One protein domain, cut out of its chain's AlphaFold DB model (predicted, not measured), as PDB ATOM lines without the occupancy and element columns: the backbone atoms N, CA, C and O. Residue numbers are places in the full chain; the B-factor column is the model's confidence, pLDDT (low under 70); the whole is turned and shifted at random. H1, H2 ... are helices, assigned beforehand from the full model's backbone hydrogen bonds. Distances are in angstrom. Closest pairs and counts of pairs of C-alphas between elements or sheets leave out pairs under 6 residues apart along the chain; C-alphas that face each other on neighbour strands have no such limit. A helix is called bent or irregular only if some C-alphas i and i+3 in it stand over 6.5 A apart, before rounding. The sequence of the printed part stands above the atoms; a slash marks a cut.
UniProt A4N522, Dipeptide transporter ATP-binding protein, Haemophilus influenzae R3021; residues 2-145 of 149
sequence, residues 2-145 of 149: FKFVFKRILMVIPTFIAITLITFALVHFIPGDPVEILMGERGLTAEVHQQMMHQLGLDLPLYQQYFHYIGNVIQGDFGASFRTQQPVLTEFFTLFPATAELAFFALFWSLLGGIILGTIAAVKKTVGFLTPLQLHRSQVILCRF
ATOM      1  N   PHE A   2     -24.727 -52.055 -59.866       83.88
ATOM      2  CA  PHE A   2     -24.926 -52.931 -58.688       83.88
ATOM      3  C   PHE A   2     -23.808 -52.878 -57.630       83.88
ATOM      4  O   PHE A   2     -24.095 -52.724 -56.448       83.88
ATOM      5  N   LYS A   3     -22.529 -52.898 -58.039       85.69
ATOM      6  CA  LYS A   3     -21.379 -52.752 -57.120       85.69
ATOM      7  C   LYS A   3     -21.397 -51.432 -56.332       85.69
ATOM      8  O   LYS A   3     -20.975 -51.396 -55.184       85.69
ATOM      9  N   PHE A   4     -21.890 -50.355 -56.949       87.69
ATOM     10  CA  PHE A   4     -22.005 -49.044 -56.310       87.69
ATOM     11  C   PHE A   4     -23.153 -49.022 -55.298       87.69
ATOM     12  O   PHE A   4     -22.948 -48.582 -54.173       87.69
ATOM     13  N   VAL A   5     -24.323 -49.563 -55.661       89.69
ATOM     14  CA  VAL A   5     -25.471 -49.688 -54.745       89.69
ATOM     15  C   VAL A   5     -25.108 -50.556 -53.540       89.69
ATOM     16  O   VAL A   5     -25.318 -50.139 -52.407       89.69
ATOM     17  N   PHE A   6     -24.467 -51.705 -53.768       92.94
ATOM     18  CA  PHE A   6     -24.046 -52.607 -52.697       92.94
ATOM     19  C   PHE A   6     -23.021 -51.957 -51.760       92.94
ATOM     20  O   PHE A   6     -23.174 -52.012 -50.544       92.94
ATOM     21  N   LYS A   7     -22.016 -51.261 -52.312       89.75
ATOM     22  CA  LYS A   7     -21.036 -50.512 -51.511       89.75
ATOM     23  C   LYS A   7     -21.707 -49.419 -50.674       89.75
ATOM     24  O   LYS A   7     -21.299 -49.196 -49.541       89.75
ATOM     25  N   ARG A   8     -22.734 -48.753 -51.212       90.12
ATOM     26  CA  ARG A   8     -23.483 -47.708 -50.502       90.12
ATOM     27  C   ARG A   8     -24.311 -48.291 -49.359       90.12
ATOM     28  O   ARG A   8     -24.221 -47.780 -48.251       90.12
ATOM     29  N   ILE A   9     -25.036 -49.385 -49.600       91.00
ATOM     30  CA  ILE A   9     -25.799 -50.103 -48.564       91.00
ATOM     31  C   ILE A   9     -24.862 -50.577 -47.448       91.00
ATOM     32  O   ILE A   9     -25.134 -50.340 -46.275       91.00
ATOM     33  N   LEU A  10     -23.711 -51.149 -47.810       92.06
ATOM     34  CA  LEU A  10     -22.717 -51.609 -46.842       92.06
ATOM     35  C   LEU A  10     -22.125 -50.466 -46.000       92.06
ATOM     36  O   LEU A  10     -21.717 -50.702 -44.874       92.06
ATOM     37  N   MET A  11     -22.089 -49.236 -46.521       88.94
ATOM     38  CA  MET A  11     -21.656 -48.043 -45.778       88.94
ATOM     39  C   MET A  11     -22.754 -47.490 -44.856       88.94
ATOM     40  O   MET A  11     -22.467 -46.917 -43.806       88.94
ATOM     41  N   VAL A  12     -24.019 -47.670 -45.235       91.62
ATOM     42  CA  VAL A  12     -25.181 -47.206 -44.465       91.62
ATOM     43  C   VAL A  12     -25.388 -48.061 -43.215       91.62
ATOM     44  O   VAL A  12     -25.605 -47.505 -42.143       91.62
ATOM     45  N   ILE A  13     -25.239 -49.384 -43.318       90.56
ATOM     46  CA  ILE A  13     -25.405 -50.320 -42.191       90.56
ATOM     47  C   ILE A  13     -24.580 -49.922 -40.945       90.56
ATOM     48  O   ILE A  13     -25.180 -49.734 -39.888       90.56
ATOM     49  N   PRO A  14     -23.244 -49.727 -41.014       90.31
ATOM     50  CA  PRO A  14     -22.455 -49.347 -39.844       90.31
ATOM     51  C   PRO A  14     -22.814 -47.953 -39.325       90.31
ATOM     52  O   PRO A  14     -22.733 -47.720 -38.125       90.31
ATOM     53  N   THR A  15     -23.265 -47.043 -40.193       92.25
ATOM     54  CA  THR A  15     -23.760 -45.723 -39.770       92.25
ATOM     55  C   THR A  15     -25.034 -45.865 -38.929       92.25
ATOM     56  O   THR A  15     -25.139 -45.257 -37.868       92.25
ATOM     57  N   PHE A  16     -25.979 -46.711 -39.353       89.94
ATOM     58  CA  PHE A  16     -27.190 -47.011 -38.583       89.94
ATOM     59  C   PHE A  16     -26.870 -47.677 -37.244       89.94
ATOM     60  O   PHE A  16     -27.421 -47.287 -36.217       89.94
ATOM     61  N   ILE A  17     -25.952 -48.645 -37.237       89.50
ATOM     62  CA  ILE A  17     -25.500 -49.296 -36.001       89.50
ATOM     63  C   ILE A  17     -24.866 -48.262 -35.065       89.50
ATOM     64  O   ILE A  17     -25.222 -48.208 -33.894       89.50
ATOM     65  N   ALA A  18     -23.996 -47.386 -35.573       91.50
ATOM     66  CA  ALA A  18     -23.377 -46.339 -34.767       91.50
ATOM     67  C   ALA A  18     -24.418 -45.386 -34.161       91.50
ATOM     68  O   ALA A  18     -24.375 -45.126 -32.964       91.50
ATOM     69  N   ILE A  19     -25.380 -44.904 -34.955       92.50
ATOM     70  CA  ILE A  19     -26.429 -43.995 -34.469       92.50
ATOM     71  C   ILE A  19     -27.315 -44.690 -33.432       92.50
ATOM     72  O   ILE A  19     -27.541 -44.132 -32.364       92.50
ATOM     73  N   THR A  20     -27.794 -45.906 -33.707       87.69
ATOM     74  CA  THR A  20     -28.638 -46.655 -32.756       87.69
ATOM     75  C   THR A  20     -27.897 -46.969 -31.463       87.69
ATOM     76  O   THR A  20     -28.480 -46.828 -30.394       87.69
ATOM     77  N   LEU A  21     -26.614 -47.333 -31.538       88.94
ATOM     78  CA  LEU A  21     -25.778 -47.579 -30.367       88.94
ATOM     79  C   LEU A  21     -25.577 -46.301 -29.545       88.94
ATOM     80  O   LEU A  21     -25.718 -46.339 -28.328       88.94
ATOM     81  N   ILE A  22     -25.285 -45.170 -30.198       90.25
ATOM     82  CA  ILE A  22     -25.132 -43.872 -29.527       90.25
ATOM     83  C   ILE A  22     -26.443 -43.458 -28.860       90.25
ATOM     84  O   ILE A  22     -26.424 -43.064 -27.700       90.25
ATOM     85  N   THR A  23     -27.578 -43.575 -29.550       87.06
ATOM     86  CA  THR A  23     -28.892 -43.248 -28.981       87.06
ATOM     87  C   THR A  23     -29.240 -44.170 -27.813       87.06
ATOM     88  O   THR A  23     -29.668 -43.689 -26.769       87.06
ATOM     89  N   PHE A  24     -29.011 -45.480 -27.950       85.44
ATOM     90  CA  PHE A  24     -29.239 -46.456 -26.882       85.44
ATOM     91  C   PHE A  24     -28.378 -46.153 -25.654       85.44
ATOM     92  O   PHE A  24     -28.886 -46.134 -24.533       85.44
ATOM     93  N   ALA A  25     -27.093 -45.859 -25.871       86.00
ATOM     94  CA  ALA A  25     -26.184 -45.448 -24.815       86.00
ATOM     95  C   ALA A  25     -26.657 -44.144 -24.168       86.00
ATOM     96  O   ALA A  25     -26.716 -44.076 -22.950       86.00
ATOM     97  N   LEU A  26     -27.047 -43.138 -24.954       85.94
ATOM     98  CA  LEU A  26     -27.518 -41.849 -24.444       85.94
ATOM     99  C   LEU A  26     -28.735 -42.010 -23.527       85.94
ATOM    100  O   LEU A  26     -28.765 -41.402 -22.463       85.94
ATOM    101  N   VAL A  27     -29.700 -42.850 -23.907       79.06
ATOM    102  CA  VAL A  27     -30.883 -43.139 -23.080       79.06
ATOM    103  C   VAL A  27     -30.494 -43.849 -21.779       79.06
ATOM    104  O   VAL A  27     -31.006 -43.480 -20.731       79.06
ATOM    105  N   HIS A  28     -29.552 -44.797 -21.816       78.06
ATOM    106  CA  HIS A  28     -29.060 -45.488 -20.612       78.06
ATOM    107  C   HIS A  28     -28.124 -44.634 -19.743       78.06
ATOM    108  O   HIS A  28     -27.962 -44.907 -18.557       78.06
ATOM    109  N   PHE A  29     -27.482 -43.616 -20.322       79.81
ATOM    110  CA  PHE A  29     -26.641 -42.662 -19.598       79.81
ATOM    111  C   PHE A  29     -27.461 -41.647 -18.807       79.81
ATOM    112  O   PHE A  29     -26.926 -41.056 -17.871       79.81
ATOM    113  N   ILE A  30     -28.725 -41.420 -19.177       75.19
ATOM    114  CA  ILE A  30     -29.635 -40.593 -18.389       75.19
ATOM    115  C   ILE A  30     -29.985 -41.391 -17.125       75.19
ATOM    116  O   ILE A  30     -30.630 -42.433 -17.235       75.19
ATOM    117  N   PRO A  31     -29.570 -40.942 -15.925       61.22
ATOM    118  CA  PRO A  31     -29.935 -41.629 -14.699       61.22
ATOM    119  C   PRO A  31     -31.441 -41.460 -14.470       61.22
ATOM    120  O   PRO A  31     -31.934 -40.348 -14.285       61.22
ATOM    121  N   GLY A  32     -32.164 -42.572 -14.500       59.50
ATOM    122  CA  GLY A  32     -33.594 -42.645 -14.232       59.50
ATOM    123  C   GLY A  32     -34.066 -44.071 -14.459       59.50
ATOM    124  O   GLY A  32     -33.743 -44.664 -15.487       59.50
ATOM    125  N   ASP A  33     -34.786 -44.641 -13.498       68.38
ATOM    126  CA  ASP A  33     -35.376 -45.957 -13.686       68.38
ATOM    127  C   ASP A  33     -36.566 -45.810 -14.648       68.38
ATOM    128  O   ASP A  33     -37.533 -45.108 -14.332       68.38
ATOM    129  N   PRO A  34     -36.533 -46.407 -15.852       66.81
ATOM    130  CA  PRO A  34     -37.634 -46.251 -16.789       66.81
ATOM    131  C   PRO A  34     -38.928 -46.854 -16.241       66.81
ATOM    132  O   PRO A  34     -39.994 -46.408 -16.656       66.81
ATOM    133  N   VAL A  35     -38.875 -47.779 -15.273       65.00
ATOM    134  CA  VAL A  35     -40.074 -48.266 -14.575       65.00
ATOM    135  C   VAL A  35     -40.671 -47.178 -13.679       65.00
ATOM    136  O   VAL A  35     -41.893 -47.031 -13.659       65.00
ATOM    137  N   GLU A  36     -39.852 -46.354 -13.017       65.56
ATOM    138  CA  GLU A  36     -40.334 -45.154 -12.310       65.56
ATOM    139  C   GLU A  36     -40.929 -44.129 -13.278       65.56
ATOM    140  O   GLU A  36     -41.994 -43.574 -13.013       65.56
ATOM    141  N   ILE A  37     -40.289 -43.905 -14.430       67.12
ATOM    142  CA  ILE A  37     -40.774 -42.942 -15.433       67.12
ATOM    143  C   ILE A  37     -42.102 -43.409 -16.056       67.12
ATOM    144  O   ILE A  37     -42.994 -42.589 -16.273       67.12
ATOM    145  N   LEU A  38     -42.255 -44.712 -16.316       65.56
ATOM    146  CA  LEU A  38     -43.494 -45.314 -16.827       65.56
ATOM    147  C   LEU A  38     -44.645 -45.254 -15.817       65.56
ATOM    148  O   LEU A  38     -45.795 -45.067 -16.215       65.56
ATOM    149  N   MET A  39     -44.357 -45.477 -14.531       64.44
ATOM    150  CA  MET A  39     -45.382 -45.567 -13.484       64.44
ATOM    151  C   MET A  39     -45.742 -44.194 -12.899       64.44
ATOM    152  O   MET A  39     -46.864 -44.009 -12.414       64.44
ATOM    153  N   GLY A  40     -44.850 -43.204 -13.006       65.50
ATOM    154  CA  GLY A  40     -45.071 -41.854 -12.491       65.50
ATOM    155  C   GLY A  40     -45.397 -41.853 -10.992       65.50
ATOM    156  O   GLY A  40     -44.854 -42.636 -10.222       65.50
ATOM    157  N   GLU A  41     -46.335 -40.999 -10.567       54.69
ATOM    158  CA  GLU A  41     -46.809 -40.906  -9.170       54.69
ATOM    159  C   GLU A  41     -47.634 -42.123  -8.692       54.69
ATOM    160  O   GLU A  41     -48.093 -42.151  -7.546       54.69
ATOM    161  N   ARG A  42     -47.868 -43.142  -9.536       54.72
ATOM    162  CA  ARG A  42     -48.589 -44.350  -9.111       54.72
ATOM    163  C   ARG A  42     -47.639 -45.224  -8.300       54.72
ATOM    164  O   ARG A  42     -46.831 -45.957  -8.857       54.72
ATOM    165  N   GLY A  43     -47.758 -45.094  -6.978       51.84
ATOM    166  CA  GLY A  43     -46.923 -45.729  -5.961       51.84
ATOM    167  C   GLY A  43     -46.417 -47.124  -6.327       51.84
ATOM    168  O   GLY A  43     -47.192 -48.065  -6.509       51.84
ATOM    169  N   LEU A  44     -45.094 -47.237  -6.397       57.88
ATOM    170  CA  LEU A  44     -44.376 -48.485  -6.594       57.88
ATOM    171  C   LEU A  44     -44.422 -49.298  -5.300       57.88
ATOM    172  O   LEU A  44     -43.785 -48.959  -4.305       57.88
ATOM    173  N   THR A  45     -45.157 -50.404  -5.311       67.69
ATOM    174  CA  THR A  45     -44.826 -51.528  -4.432       67.69
ATOM    175  C   THR A  45     -43.641 -52.265  -5.060       67.69
ATOM    176  O   THR A  45     -43.598 -52.448  -6.278       67.69
ATOM    177  N   ALA A  46     -42.655 -52.671  -4.252       66.88
ATOM    178  CA  ALA A  46     -41.419 -53.300  -4.739       66.88
ATOM    179  C   ALA A  46     -41.674 -54.557  -5.600       66.88
ATOM    180  O   ALA A  46     -40.915 -54.859  -6.514       66.88
ATOM    181  N   GLU A  47     -42.786 -55.252  -5.352       70.69
ATOM    182  CA  GLU A  47     -43.218 -56.430  -6.110       70.69
ATOM    183  C   GLU A  47     -43.651 -56.080  -7.542       70.69
ATOM    184  O   GLU A  47     -43.283 -56.768  -8.495       70.69
ATOM    185  N   VAL A  48     -44.392 -54.979  -7.714       70.50
ATOM    186  CA  VAL A  48     -44.834 -54.499  -9.033       70.50
ATOM    187  C   VAL A  48     -43.648 -53.962  -9.830       70.50
ATOM    188  O   VAL A  48     -43.576 -54.170 -11.038       70.50
ATOM    189  N   HIS A  49     -42.683 -53.331  -9.159       70.88
ATOM    190  CA  HIS A  49     -41.448 -52.869  -9.791       70.88
ATOM    191  C   HIS A  49     -40.660 -54.023 -10.428       70.88
ATOM    192  O   HIS A  49     -40.350 -53.964 -11.618       70.88
ATOM    193  N   GLN A  50     -40.435 -55.109  -9.686       69.44
ATOM    194  CA  GLN A  50     -39.715 -56.281 -10.195       69.44
ATOM    195  C   GLN A  50     -40.468 -57.003 -11.319       69.44
ATOM    196  O   GLN A  50     -39.863 -57.447 -12.293       69.44
ATOM    197  N   GLN A  51     -41.798 -57.089 -11.233       72.69
ATOM    198  CA  GLN A  51     -42.605 -57.659 -12.317       72.69
ATOM    199  C   GLN A  51     -42.513 -56.828 -13.601       72.69
ATOM    200  O   GLN A  51     -42.481 -57.392 -14.696       72.69
ATOM    201  N   MET A  52     -42.456 -55.500 -13.479       68.94
ATOM    202  CA  MET A  52     -42.321 -54.595 -14.620       68.94
ATOM    203  C   MET A  52     -40.901 -54.611 -15.196       68.94
ATOM    204  O   MET A  52     -40.763 -54.693 -16.413       68.94
ATOM    205  N   MET A  53     -39.853 -54.632 -14.364       71.06
ATOM    206  CA  MET A  53     -38.462 -54.837 -14.809       71.06
ATOM    207  C   MET A  53     -38.339 -56.087 -15.694       71.06
ATOM    208  O   MET A  53     -37.785 -56.022 -16.797       71.06
ATOM    209  N   HIS A  54     -38.969 -57.186 -15.265       72.25
ATOM    210  CA  HIS A  54     -38.899 -58.455 -15.976       72.25
ATOM    211  C   HIS A  54     -39.743 -58.459 -17.261       72.25
ATOM    212  O   HIS A  54     -39.341 -59.065 -18.258       72.25
ATOM    213  N   GLN A  55     -40.896 -57.780 -17.273       69.62
ATOM    214  CA  GLN A  55     -41.740 -57.637 -18.469       69.62
ATOM    215  C   GLN A  55     -41.120 -56.723 -19.528       69.62
ATOM    216  O   GLN A  55     -41.231 -57.009 -20.718       69.62
ATOM    217  N   LEU A  56     -40.449 -55.646 -19.112       69.44
ATOM    218  CA  LEU A  56     -39.726 -54.759 -20.023       69.44
ATOM    219  C   LEU A  56     -38.356 -55.320 -20.442       69.44
ATOM    220  O   LEU A  56     -37.701 -54.747 -21.311       69.44
ATOM    221  N   GLY A  57     -37.923 -56.437 -19.852       68.62
ATOM    222  CA  GLY A  57     -36.636 -57.055 -20.151       68.62
ATOM    223  C   GLY A  57     -35.438 -56.228 -19.672       68.62
ATOM    224  O   GLY A  57     -34.334 -56.378 -20.198       68.62
ATOM    225  N   LEU A  58     -35.644 -55.362 -18.678       68.69
ATOM    226  CA  LEU A  58     -34.584 -54.545 -18.091       68.69
ATOM    227  C   LEU A  58     -33.640 -55.337 -17.182       68.69
ATOM    228  O   LEU A  58     -32.521 -54.890 -16.937       68.69
ATOM    229  N   ASP A  59     -34.051 -56.532 -16.758       73.38
ATOM    230  CA  ASP A  59     -33.211 -57.480 -16.018       73.38
ATOM    231  C   ASP A  59     -32.152 -58.178 -16.896       73.38
ATOM    232  O   ASP A  59     -31.247 -58.840 -16.382       73.38
ATOM    233  N   LEU A  60     -32.245 -58.069 -18.230       75.38
ATOM    234  CA  LEU A  60     -31.299 -58.714 -19.142       75.38
ATOM    235  C   LEU A  60     -30.015 -57.882 -19.288       75.38
ATOM    236  O   LEU A  60     -30.049 -56.653 -19.219       75.38
ATOM    237  N   PRO A  61     -28.860 -58.513 -19.554       82.50
ATOM    238  CA  PRO A  61     -27.620 -57.784 -19.786       82.50
ATOM    239  C   PRO A  61     -27.715 -56.869 -21.022       82.50
ATOM    240  O   PRO A  61     -28.324 -57.232 -22.029       82.50
ATOM    241  N   LEU A  62     -27.048 -55.705 -20.977       78.44
ATOM    242  CA  LEU A  62     -27.157 -54.617 -21.972       78.44
ATOM    243  C   LEU A  62     -27.034 -55.065 -23.438       78.44
ATOM    244  O   LEU A  62     -27.711 -54.535 -24.315       78.44
ATOM    245  N   TYR A  63     -26.189 -56.060 -23.721       80.50
ATOM    246  CA  TYR A  63     -26.033 -56.589 -25.074       80.50
ATOM    247  C   TYR A  63     -27.302 -57.296 -25.577       80.50
ATOM    248  O   TYR A  63     -27.677 -57.108 -26.730       80.50
ATOM    249  N   GLN A  64     -27.995 -58.065 -24.730       83.62
ATOM    250  CA  GLN A  64     -29.257 -58.720 -25.096       83.62
ATOM    251  C   GLN A  64     -30.373 -57.696 -25.299       83.62
ATOM    252  O   GLN A  64     -31.108 -57.812 -26.278       83.62
ATOM    253  N   GLN A  65     -30.444 -56.662 -24.453       81.81
ATOM    254  CA  GLN A  65     -31.400 -55.562 -24.631       81.81
ATOM    255  C   GLN A  65     -31.208 -54.864 -25.985       81.81
ATOM    256  O   GLN A  65     -32.176 -54.627 -26.707       81.81
ATOM    257  N   TYR A  66     -29.957 -54.612 -26.383       83.12
ATOM    258  CA  TYR A  66     -29.650 -54.009 -27.680       83.12
ATOM    259  C   TYR A  66     -30.030 -54.911 -28.867       83.12
ATOM    260  O   TYR A  66     -30.598 -54.429 -29.848       83.12
ATOM    261  N   PHE A  67     -29.770 -56.222 -28.789       85.00
ATOM    262  CA  PHE A  67     -30.184 -57.155 -29.846       85.00
ATOM    263  C   PHE A  67     -31.707 -57.275 -29.958       85.00
ATOM    264  O   PHE A  67     -32.221 -57.302 -31.077       85.00
ATOM    265  N   HIS A  68     -32.426 -57.297 -28.833       83.19
ATOM    266  CA  HIS A  68     -33.889 -57.274 -28.832       83.19
ATOM    267  C   HIS A  68     -34.425 -55.975 -29.443       83.19
ATOM    268  O   HIS A  68     -35.314 -56.016 -30.291       83.19
ATOM    269  N   TYR A  69     -33.825 -54.835 -29.083       81.94
ATOM    270  CA  TYR A  69     -34.154 -53.532 -29.653       81.94
ATOM    271  C   TYR A  69     -33.955 -53.504 -31.174       81.94
ATOM    272  O   TYR A  69     -34.877 -53.154 -31.906       81.94
ATOM    273  N   ILE A  70     -32.791 -53.936 -31.673       84.19
ATOM    274  CA  ILE A  70     -32.539 -54.019 -33.119       84.19
ATOM    275  C   ILE A  70     -33.528 -54.968 -33.801       84.19
ATOM    276  O   ILE A  70     -34.033 -54.641 -34.874       84.19
ATOM    277  N   GLY A  71     -33.802 -56.132 -33.205       84.56
ATOM    278  CA  GLY A  71     -34.741 -57.111 -33.753       84.56
ATOM    279  C   GLY A  71     -36.139 -56.524 -33.944       84.56
ATOM    280  O   GLY A  71     -36.702 -56.633 -35.034       84.56
ATOM    281  N   ASN A  72     -36.647 -55.832 -32.924       81.81
ATOM    282  CA  ASN A  72     -37.951 -55.172 -32.963       81.81
ATOM    283  C   ASN A  72     -37.968 -54.032 -33.999       81.81
ATOM    284  O   ASN A  72     -38.865 -53.977 -34.842       81.81
ATOM    285  N   VAL A  73     -36.916 -53.202 -34.043       82.69
ATOM    286  CA  VAL A  73     -36.788 -52.106 -35.024       82.69
ATOM    287  C   VAL A  73     -36.799 -52.626 -36.464       82.69
ATOM    288  O   VAL A  73     -37.452 -52.038 -37.326       82.69
ATOM    289  N   ILE A  74     -36.112 -53.737 -36.747       82.81
ATOM    290  CA  ILE A  74     -36.100 -54.351 -38.086       82.81
ATOM    291  C   ILE A  74     -37.482 -54.902 -38.462       82.81
ATOM    292  O   ILE A  74     -37.858 -54.858 -39.633       82.81
ATOM    293  N   GLN A  75     -38.249 -55.393 -37.487       82.75
ATOM    294  CA  GLN A  75     -39.625 -55.863 -37.687       82.75
ATOM    295  C   GLN A  75     -40.630 -54.707 -37.854       82.75
ATOM    296  O   GLN A  75     -41.786 -54.947 -38.193       82.75
ATOM    297  N   GLY A  76     -40.185 -53.459 -37.676       76.62
ATOM    298  CA  GLY A  76     -41.032 -52.268 -37.722       76.62
ATOM    299  C   GLY A  76     -41.767 -51.993 -36.411       76.62
ATOM    300  O   GLY A  76     -42.641 -51.128 -36.384       76.62
ATOM    301  N   ASP A  77     -41.415 -52.696 -35.334       78.88
ATOM    302  CA  ASP A  77     -41.924 -52.436 -33.994       78.88
ATOM    303  C   ASP A  77     -40.956 -51.512 -33.243       78.88
ATOM    304  O   ASP A  77     -39.879 -51.901 -32.791       78.88
ATOM    305  N   PHE A  78     -41.345 -50.244 -33.139       75.69
ATOM    306  CA  PHE A  78     -40.588 -49.215 -32.426       75.69
ATOM    307  C   PHE A  78     -40.952 -49.143 -30.935       75.69
ATOM    308  O   PHE A  78     -40.404 -48.306 -30.216       75.69
ATOM    309  N   GLY A  79     -41.859 -50.006 -30.468       73.31
ATOM    310  CA  GLY A  79     -42.365 -50.017 -29.104       73.31
ATOM    311  C   GLY A  79     -43.402 -48.930 -28.815       73.31
ATOM    312  O   GLY A  79     -43.855 -48.180 -29.690       73.31
ATOM    313  N   ALA A  80     -43.795 -48.864 -27.544       69.75
ATOM    314  CA  ALA A  80     -44.691 -47.846 -27.014       69.75
ATOM    315  C   ALA A  80     -43.897 -46.687 -26.396       69.75
ATOM    316  O   ALA A  80     -42.844 -46.885 -25.788       69.75
ATOM    317  N   SER A  81     -44.421 -45.472 -26.526       63.09
ATOM    318  CA  SER A  81     -43.873 -44.290 -25.868       63.09
ATOM    319  C   SER A  81     -43.974 -44.427 -24.349       63.09
ATOM    320  O   SER A  81     -45.051 -44.690 -23.811       63.09
ATOM    321  N   PHE A  82     -42.870 -44.174 -23.645       60.91
ATOM    322  CA  PHE A  82     -42.816 -44.204 -22.180       60.91
ATOM    323  C   PHE A  82     -43.757 -43.194 -21.510       60.91
ATOM    324  O   PHE A  82     -44.120 -43.380 -20.353       60.91
ATOM    325  N   ARG A  83     -44.169 -42.135 -22.225       60.59
ATOM    326  CA  ARG A  83     -44.993 -41.052 -21.665       60.59
ATOM    327  C   ARG A  83     -46.479 -41.177 -21.990       60.59
ATOM    328  O   ARG A  83     -47.316 -40.883 -21.145       60.59
ATOM    329  N   THR A  84     -46.808 -41.577 -23.212       61.19
ATOM    330  CA  THR A  84     -48.186 -41.634 -23.732       61.19
ATOM    331  C   THR A  84     -48.720 -43.061 -23.844       61.19
ATOM    332  O   THR A  84     -49.912 -43.228 -24.084       61.19
ATOM    333  N   GLN A  85     -47.868 -44.083 -23.671       65.94
ATOM    334  CA  GLN A  85     -48.184 -45.511 -23.845       65.94
ATOM    335  C   GLN A  85     -48.790 -45.860 -25.218       65.94
ATOM    336  O   GLN A  85     -49.377 -46.924 -25.400       65.94
ATOM    337  N   GLN A  86     -48.642 -44.973 -26.204       70.12
ATOM    338  CA  GLN A  86     -49.092 -45.195 -27.573       70.12
ATOM    339  C   GLN A  86     -47.943 -45.717 -28.439       70.12
ATOM    340  O   GLN A  86     -46.777 -45.432 -28.138       70.12
ATOM    341  N   PRO A  87     -48.237 -46.457 -29.524       77.69
ATOM    342  CA  PRO A  87     -47.221 -46.860 -30.486       77.69
ATOM    343  C   PRO A  87     -46.468 -45.635 -31.011       77.69
ATOM    344  O   PRO A  87     -47.079 -44.672 -31.488       77.69
ATOM    345  N   VAL A  88     -45.135 -45.680 -30.973       79.00
ATOM    346  CA  VAL A  88     -44.295 -44.550 -31.410       79.00
ATOM    347  C   VAL A  88     -44.582 -44.179 -32.868       79.00
ATOM    348  O   VAL A  88     -44.576 -43.004 -33.218       79.00
ATOM    349  N   LEU A  89     -44.915 -45.159 -33.716       76.94
ATOM    350  CA  LEU A  89     -45.291 -44.911 -35.109       76.94
ATOM    351  C   LEU A  89     -46.516 -44.006 -35.245       76.94
ATOM    352  O   LEU A  89     -46.508 -43.089 -36.063       76.94
ATOM    353  N   THR A  90     -47.561 -44.232 -34.448       78.31
ATOM    354  CA  THR A  90     -48.769 -43.400 -34.511       78.31
ATOM    355  C   THR A  90     -48.492 -41.978 -34.043       78.31
ATOM    356  O   THR A  90     -48.938 -41.035 -34.689       78.31
ATOM    357  N   GLU A  91     -47.692 -41.815 -32.989       79.19
ATOM    358  CA  GLU A  91     -47.285 -40.497 -32.489       79.19
ATOM    359  C   GLU A  91     -46.366 -39.770 -33.486       79.19
ATOM    360  O   GLU A  91     -46.494 -38.569 -33.723       79.19
ATOM    361  N   PHE A  92     -45.488 -40.504 -34.168       81.31
ATOM    362  CA  PHE A  92     -44.657 -39.948 -35.229       81.31
ATOM    363  C   PHE A  92     -45.508 -39.404 -36.383       81.31
ATOM    364  O   PHE A  92     -45.296 -38.273 -36.816       81.31
ATOM    365  N   PHE A  93     -46.499 -40.165 -36.860       83.38
ATOM    366  CA  PHE A  93     -47.365 -39.724 -37.958       83.38
ATOM    367  C   PHE A  93     -48.276 -38.549 -37.594       83.38
ATOM    368  O   PHE A  93     -48.633 -37.783 -38.487       83.38
ATOM    369  N   THR A  94     -48.638 -38.366 -36.324       84.88
ATOM    370  CA  THR A  94     -49.428 -37.198 -35.899       84.88
ATOM    371  C   THR A  94     -48.583 -35.927 -35.809       84.88
ATOM    372  O   THR A  94     -49.076 -34.845 -36.124       84.88
ATOM    373  N   LEU A  95     -47.307 -36.043 -35.435       84.31
ATOM    374  CA  LEU A  95     -46.365 -34.919 -35.320       84.31
ATOM    375  C   LEU A  95     -45.659 -34.580 -36.647       84.31
ATOM    376  O   LEU A  95     -45.181 -33.457 -36.844       84.31
ATOM    377  N   PHE A  96     -45.583 -35.541 -37.568       87.25
ATOM    378  CA  PHE A  96     -44.902 -35.393 -38.855       87.25
ATOM    379  C   PHE A  96     -45.415 -34.209 -39.703       87.25
ATOM    380  O   PHE A  96     -44.571 -33.461 -40.203       87.25
ATOM    381  N   PRO A  97     -46.738 -33.958 -39.836       88.06
ATOM    382  CA  PRO A  97     -47.256 -32.826 -40.605       88.06
ATOM    383  C   PRO A  97     -46.745 -31.478 -40.096       88.06
ATOM    384  O   PRO A  97     -46.303 -30.657 -40.892       88.06
ATOM    385  N   ALA A  98     -46.698 -31.287 -38.774       90.62
ATOM    386  CA  ALA A  98     -46.191 -30.050 -38.184       90.62
ATOM    387  C   ALA A  98     -44.711 -29.824 -38.534       90.62
ATOM    388  O   ALA A  98     -44.311 -28.734 -38.940       90.62
ATOM    389  N   THR A  99     -43.888 -30.873 -38.447       90.31
ATOM    390  CA  THR A  99     -42.466 -30.785 -38.821       90.31
ATOM    391  C   THR A  99     -42.296 -30.497 -40.314       90.31
ATOM    392  O   THR A  99     -41.415 -29.725 -40.697       90.31
ATOM    393  N   ALA A 100     -43.144 -31.086 -41.159       91.25
ATOM    394  CA  ALA A 100     -43.131 -30.852 -42.597       91.25
ATOM    395  C   ALA A 100     -43.501 -29.402 -42.946       91.25
ATOM    396  O   ALA A 100     -42.833 -28.795 -43.783       91.25
ATOM    397  N   GLU A 101     -44.498 -28.821 -42.275       92.62
ATOM    398  CA  GLU A 101     -44.866 -27.410 -42.433       92.62
ATOM    399  C   GLU A 101     -43.701 -26.483 -42.061       92.62
ATOM    400  O   GLU A 101     -43.305 -25.624 -42.854       92.62
ATOM    401  N   LEU A 102     -43.081 -26.702 -40.898       93.88
ATOM    402  CA  LEU A 102     -41.900 -25.953 -40.451       93.88
ATOM    403  C   LEU A 102     -40.726 -26.080 -41.432       93.88
ATOM    404  O   LEU A 102     -40.116 -25.073 -41.807       93.88
ATOM    405  N   ALA A 103     -40.423 -27.300 -41.878       93.56
ATOM    406  CA  ALA A 103     -39.359 -27.553 -42.844       93.56
ATOM    407  C   ALA A 103     -39.637 -26.868 -44.188       93.56
ATOM    408  O   ALA A 103     -38.717 -26.318 -44.795       93.56
ATOM    409  N   PHE A 104     -40.894 -26.850 -44.635       96.00
ATOM    410  CA  PHE A 104     -41.294 -26.184 -45.869       96.00
ATOM    411  C   PHE A 104     -41.027 -24.676 -45.808       96.00
ATOM    412  O   PHE A 104     -40.372 -24.138 -46.703       96.00
ATOM    413  N   PHE A 105     -41.444 -23.997 -44.735       95.94
ATOM    414  CA  PHE A 105     -41.156 -22.571 -44.565       95.94
ATOM    415  C   PHE A 105     -39.656 -22.292 -44.435       95.94
ATOM    416  O   PHE A 105     -39.153 -21.345 -45.043       95.94
ATOM    417  N   ALA A 106     -38.921 -23.126 -43.696       94.62
ATOM    418  CA  ALA A 106     -37.473 -22.988 -43.568       94.62
ATOM    419  C   ALA A 106     -36.766 -23.111 -44.927       94.62
ATOM    420  O   ALA A 106     -35.912 -22.286 -45.262       94.62
ATOM    421  N   LEU A 107     -37.147 -24.101 -45.739       95.31
ATOM    422  CA  LEU A 107     -36.619 -24.284 -47.091       95.31
ATOM    423  C   LEU A 107     -37.003 -23.130 -48.010       95.31
ATOM    424  O   LEU A 107     -36.156 -22.661 -48.767       95.31
ATOM    425  N   PHE A 108     -38.238 -22.645 -47.925       96.62
ATOM    426  CA  PHE A 108     -38.709 -21.516 -48.718       96.62
ATOM    427  C   PHE A 108     -37.853 -20.263 -48.478       96.62
ATOM    428  O   PHE A 108     -37.321 -19.681 -49.425       96.62
ATOM    429  N   TRP A 109     -37.636 -19.895 -47.212       96.06
ATOM    430  CA  TRP A 109     -36.794 -18.751 -46.852       96.06
ATOM    431  C   TRP A 109     -35.313 -18.980 -47.161       96.06
ATOM    432  O   TRP A 109     -34.642 -18.068 -47.648       96.06
ATOM    433  N   SER A 110     -34.807 -20.193 -46.923       94.88
ATOM    434  CA  SER A 110     -33.427 -20.572 -47.242       94.88
ATOM    435  C   SER A 110     -33.147 -20.468 -48.740       94.88
ATOM    436  O   SER A 110     -32.123 -19.919 -49.143       94.88
ATOM    437  N   LEU A 111     -34.080 -20.920 -49.580       95.75
ATOM    438  CA  LEU A 111     -33.953 -20.841 -51.027       95.75
ATOM    439  C   LEU A 111     -34.031 -19.389 -51.506       95.75
ATOM    440  O   LEU A 111     -33.195 -18.965 -52.300       95.75
ATOM    441  N   LEU A 112     -34.981 -18.607 -50.985       96.00
ATOM    442  CA  LEU A 112     -35.129 -17.198 -51.346       96.00
ATOM    443  C   LEU A 112     -33.872 -16.392 -50.981       96.00
ATOM    444  O   LEU A 112     -33.289 -15.721 -51.836       96.00
ATOM    445  N   GLY A 113     -33.407 -16.506 -49.735       94.31
ATOM    446  CA  GLY A 113     -32.192 -15.841 -49.267       94.31
ATOM    447  C   GLY A 113     -30.931 -16.360 -49.961       94.31
ATOM    448  O   GLY A 113     -30.083 -15.570 -50.376       94.31
ATOM    449  N   GLY A 114     -30.831 -17.675 -50.146       93.56
ATOM    450  CA  GLY A 114     -29.711 -18.336 -50.808       93.56
ATOM    451  C   GLY A 114     -29.569 -17.936 -52.274       93.56
ATOM    452  O   GLY A 114     -28.452 -17.679 -52.722       93.56
ATOM    453  N   ILE A 115     -30.678 -17.801 -53.008       94.12
ATOM    454  CA  ILE A 115     -30.662 -17.310 -54.390       94.12
ATOM    455  C   ILE A 115     -30.246 -15.840 -54.413       94.12
ATOM    456  O   ILE A 115     -29.306 -15.501 -55.127       94.12
ATOM    457  N   ILE A 116     -30.865 -14.961 -53.617       94.06
ATOM    458  CA  ILE A 116     -30.536 -13.524 -53.626       94.06
ATOM    459  C   ILE A 116     -29.056 -13.299 -53.280       94.06
ATOM    460  O   ILE A 116     -28.316 -12.691 -54.058       94.06
ATOM    461  N   LEU A 117     -28.596 -13.843 -52.149       89.31
ATOM    462  CA  LEU A 117     -27.206 -13.719 -51.708       89.31
ATOM    463  C   LEU A 117     -26.239 -14.427 -52.662       89.31
ATOM    464  O   LEU A 117     -25.171 -13.888 -52.957       89.31
ATOM    465  N   GLY A 118     -26.619 -15.590 -53.192       88.94
ATOM    466  CA  GLY A 118     -25.841 -16.331 -54.183       88.94
ATOM    467  C   GLY A 118     -25.646 -15.544 -55.479       88.94
ATOM    468  O   GLY A 118     -24.539 -15.511 -56.020       88.94
ATOM    469  N   THR A 119     -26.681 -14.837 -55.935       88.56
ATOM    470  CA  THR A 119     -26.633 -14.034 -57.167       88.56
ATOM    471  C   THR A 119     -25.764 -12.790 -56.968       88.56
ATOM    472  O   THR A 119     -24.895 -12.504 -57.793       88.56
ATOM    473  N   ILE A 120     -25.909 -12.095 -55.832       85.62
ATOM    474  CA  ILE A 120     -25.050 -10.955 -55.461       85.62
ATOM    475  C   ILE A 120     -23.583 -11.393 -55.355       85.62
ATOM    476  O   ILE A 120     -22.692 -10.716 -55.877       85.62
ATOM    477  N   ALA A 121     -23.315 -12.539 -54.724       83.19
ATOM    478  CA  ALA A 121     -21.969 -13.090 -54.615       83.19
ATOM    479  C   ALA A 121     -21.376 -13.445 -55.990       83.19
ATOM    480  O   ALA A 121     -20.208 -13.141 -56.239       83.19
ATOM    481  N   ALA A 122     -22.166 -14.025 -56.899       81.25
ATOM    482  CA  ALA A 122     -21.724 -14.357 -58.253       81.25
ATOM    483  C   ALA A 122     -21.356 -13.103 -59.069       81.25
ATOM    484  O   ALA A 122     -20.292 -13.054 -59.697       81.25
ATOM    485  N   VAL A 123     -22.178 -12.051 -58.998       78.25
ATOM    486  CA  VAL A 123     -21.911 -10.783 -59.698       78.25
ATOM    487  C   VAL A 123     -20.686 -10.084 -59.104       78.25
ATOM    488  O   VAL A 123     -19.772  -9.707 -59.836       78.25
ATOM    489  N   LYS A 124     -20.586  -9.983 -57.772       65.06
ATOM    490  CA  LYS A 124     -19.458  -9.302 -57.116       65.06
ATOM    491  C   LYS A 124     -18.125 -10.037 -57.324       65.06
ATOM    492  O   LYS A 124     -17.090  -9.391 -57.481       65.06
ATOM    493  N   LYS A 125     -18.134 -11.373 -57.391       59.06
ATOM    494  CA  LYS A 125     -16.937 -12.183 -57.690       59.06
ATOM    495  C   LYS A 125     -16.469 -12.011 -59.140       59.06
ATOM    496  O   LYS A 125     -15.265 -11.996 -59.384       59.06
ATOM    497  N   THR A 126     -17.400 -11.801 -60.072       53.31
ATOM    498  CA  THR A 126     -17.093 -11.529 -61.487       53.31
ATOM    499  C   THR A 126     -16.402 -10.171 -61.670       53.31
ATOM    500  O   THR A 126     -15.442 -10.078 -62.430       53.31
ATOM    501  N   VAL A 127     -16.809  -9.139 -60.918       54.28
ATOM    502  CA  VAL A 127     -16.250  -7.774 -61.034       54.28
ATOM    503  C   VAL A 127     -15.036  -7.531 -60.114       54.28
ATOM    504  O   VAL A 127     -14.243  -6.627 -60.359       54.28
ATOM    505  N   GLY A 128     -14.847  -8.323 -59.054       51.31
ATOM    506  CA  GLY A 128     -13.747  -8.134 -58.094       51.31
ATOM    507  C   GLY A 128     -12.458  -8.905 -58.403       51.31
ATOM    508  O   GLY A 128     -11.381  -8.451 -58.027       51.31
ATOM    509  N   PHE A 129     -12.540 -10.059 -59.076       49.25
ATOM    510  CA  PHE A 129     -11.389 -10.966 -59.225       49.25
ATOM    511  C   PHE A 129     -10.760 -10.971 -60.630       49.25
ATOM    512  O   PHE A 129      -9.562 -11.203 -60.761       49.25
ATOM    513  N   LEU A 130     -11.525 -10.678 -61.689       50.50
ATOM    514  CA  LEU A 130     -11.013 -10.674 -63.072       50.50
ATOM    515  C   LEU A 130     -10.464  -9.316 -63.541       50.50
ATOM    516  O   LEU A 130      -9.714  -9.261 -64.516       50.50
ATOM    517  N   THR A 131     -10.789  -8.229 -62.846       53.09
ATOM    518  CA  THR A 131     -10.521  -6.862 -63.318       53.09
ATOM    519  C   THR A 131      -9.042  -6.450 -63.272       53.09
ATOM    520  O   THR A 131      -8.592  -5.849 -64.246       53.09
ATOM    521  N   PRO A 132      -8.216  -6.814 -62.265       52.22
ATOM    522  CA  PRO A 132      -6.789  -6.498 -62.338       52.22
ATOM    523  C   PRO A 132      -6.003  -7.442 -63.271       52.22
ATOM    524  O   PRO A 132      -4.954  -7.052 -63.778       52.22
ATOM    525  N   LEU A 133      -6.494  -8.660 -63.554       55.25
ATOM    526  CA  LEU A 133      -5.756  -9.643 -64.367       55.25
ATOM    527  C   LEU A 133      -5.985  -9.499 -65.883       55.25
ATOM    528  O   LEU A 133      -5.140  -9.912 -66.676       55.25
ATOM    529  N   GLN A 134      -7.114  -8.915 -66.297       53.72
ATOM    530  CA  GLN A 134      -7.412  -8.669 -67.714       53.72
ATOM    531  C   GLN A 134      -6.680  -7.437 -68.267       53.72
ATOM    532  O   GLN A 134      -6.237  -7.460 -69.415       53.72
ATOM    533  N   LEU A 135      -6.459  -6.390 -67.457       54.78
ATOM    534  CA  LEU A 135      -5.769  -5.180 -67.928       54.78
ATOM    535  C   LEU A 135      -4.275  -5.415 -68.213       54.78
ATOM    536  O   LEU A 135      -3.740  -4.878 -69.183       54.78
ATOM    537  N   HIS A 136      -3.604  -6.255 -67.417       51.38
ATOM    538  CA  HIS A 136      -2.175  -6.521 -67.606       51.38
ATOM    539  C   HIS A 136      -1.895  -7.331 -68.886       51.38
ATOM    540  O   HIS A 136      -0.893  -7.095 -69.565       51.38
ATOM    541  N   ARG A 137      -2.790  -8.252 -69.271       52.03
ATOM    542  CA  ARG A 137      -2.601  -9.091 -70.466       52.03
ATOM    543  C   ARG A 137      -2.812  -8.316 -71.770       52.03
ATOM    544  O   ARG A 137      -2.113  -8.588 -72.743       52.03
ATOM    545  N   SER A 138      -3.694  -7.316 -71.777       54.47
ATOM    546  CA  SER A 138      -3.935  -6.476 -72.960       54.47
ATOM    547  C   SER A 138      -2.794  -5.491 -73.248       54.47
ATOM    548  O   SER A 138      -2.467  -5.290 -74.414       54.47
ATOM    549  N   GLN A 139      -2.114  -4.939 -72.233       55.09
ATOM    550  CA  GLN A 139      -0.943  -4.077 -72.478       55.09
ATOM    551  C   GLN A 139       0.285  -4.852 -72.985       55.09
ATOM    552  O   GLN A 139       1.009  -4.362 -73.849       55.09
ATOM    553  N   VAL A 140       0.489  -6.091 -72.525       56.72
ATOM    554  CA  VAL A 140       1.604  -6.936 -72.995       56.72
ATOM    555  C   VAL A 140       1.422  -7.367 -74.456       56.72
ATOM    556  O   VAL A 140       2.407  -7.525 -75.175       56.72
ATOM    557  N   ILE A 141       0.180  -7.523 -74.927       57.19
ATOM    558  CA  ILE A 141      -0.104  -7.854 -76.331       57.19
ATOM    559  C   ILE A 141       0.048  -6.618 -77.235       57.19
ATOM    560  O   ILE A 141       0.586  -6.750 -78.331       57.19
ATOM    561  N   LEU A 142      -0.330  -5.417 -76.773       54.59
ATOM    562  CA  LEU A 142      -0.184  -4.191 -77.571       54.59
ATOM    563  C   LEU A 142       1.283  -3.752 -77.744       54.59
ATOM    564  O   LEU A 142       1.680  -3.387 -78.847       54.59
ATOM    565  N   CYS A 143       2.123  -3.851 -76.705       54.81
ATOM    566  CA  CYS A 143       3.552  -3.513 -76.827       54.81
ATOM    567  C   CYS A 143       4.333  -4.475 -77.735       54.81
ATOM    568  O   CYS A 143       5.391  -4.110 -78.238       54.81
ATOM    569  N   ARG A 144       3.825  -5.690 -77.977       55.03
ATOM    570  CA  ARG A 144       4.488  -6.684 -78.834       55.03
ATOM    571  C   ARG A 144       4.163  -6.538 -80.323       55.03
ATOM    572  O   ARG A 144       4.779  -7.221 -81.130       55.03
ATOM    573  N   PHE A 145       3.231  -5.649 -80.674       55.19
ATOM    574  CA  PHE A 145       2.854  -5.349 -82.058       55.19
ATOM    575  C   PHE A 145       3.474  -4.044 -82.595       55.19
ATOM    576  O   PHE A 145       3.388  -3.791 -83.787       55.19
TER     577      PHE A 145
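AT A GLANCE: This is residues 2 to 145 of the 149 residues of the protein "Dipeptide transporter ATP-binding protein" of Haemophilus influenzae R3021 (UniProt A4N522). Picture a small head with two helical arms: residues 92 to 145, of which 92 to 129 belong to H5 and 131 to 143 to H6, stick out as one very long arm that makes most of the length, and residues 2 to 16 of H1 stick out as a shorter one. The head holds the rest of H1, the short helices H2, H3 and H4, and the loops between, with few contacts among the helices. The printed part has 144 residues with six named helices, H1 to H6 in order, and no named strand: all helix. It is extended, with a radius of gyration of the C-alphas of 29.0 A and spans of 102 by 38 by 31 A.

HOW THE PARTS SIT: Start at H5, residues 88 to 129, which touches no helix and has a kink of 41 degrees near residue 95; it is only just irregular, with C-alphas 94 and 97 6.8 A apart. H6, residues 131 to 143, and H5 meet only through their link. In the head, look at H1, residues 2 to 29, and H4, residues 62 to 75: they are close but not clearly touching, at a steep tilt of 50 degrees, opposite ways, the closest C-alphas being those of Phe 24 and Tyr 66, 7.6 A apart. H2, residues 34 to 39, and H3, residues 46 to 55, only just touch, with 3 pairs of C-alphas within 8 A, the closest those of Val 35 and Met 52 at 6.7 A. H4 and H5 are apart. Each O i to N i+4 pair is within hydrogen-bond range in H2, H3 and H4, against 22 of 24 in H1, 36 of 38 in H5 and 6 of 9 in H6.

IN THESE COORDINATES: Find C-alpha 88 at (-44.295, -44.550, -31.410); from there H5 runs 54.6 A to C-alpha 129 at (-11.389, -10.966, -59.225). H6 spans 19.8 A, H4 20.1 A, and H1, from C-alpha 2 at (-24.926, -52.931, -58.688), 40.5 A.

THE WHOLE: The C-alphas of Glu 47 and Phe 145, the two farthest apart, are 102.5 A apart. The printed part has no cut, and the link from H4 to H5 is long. Confidence is under 70 in 50 residues, among them 31 to 46 and 124 to 145.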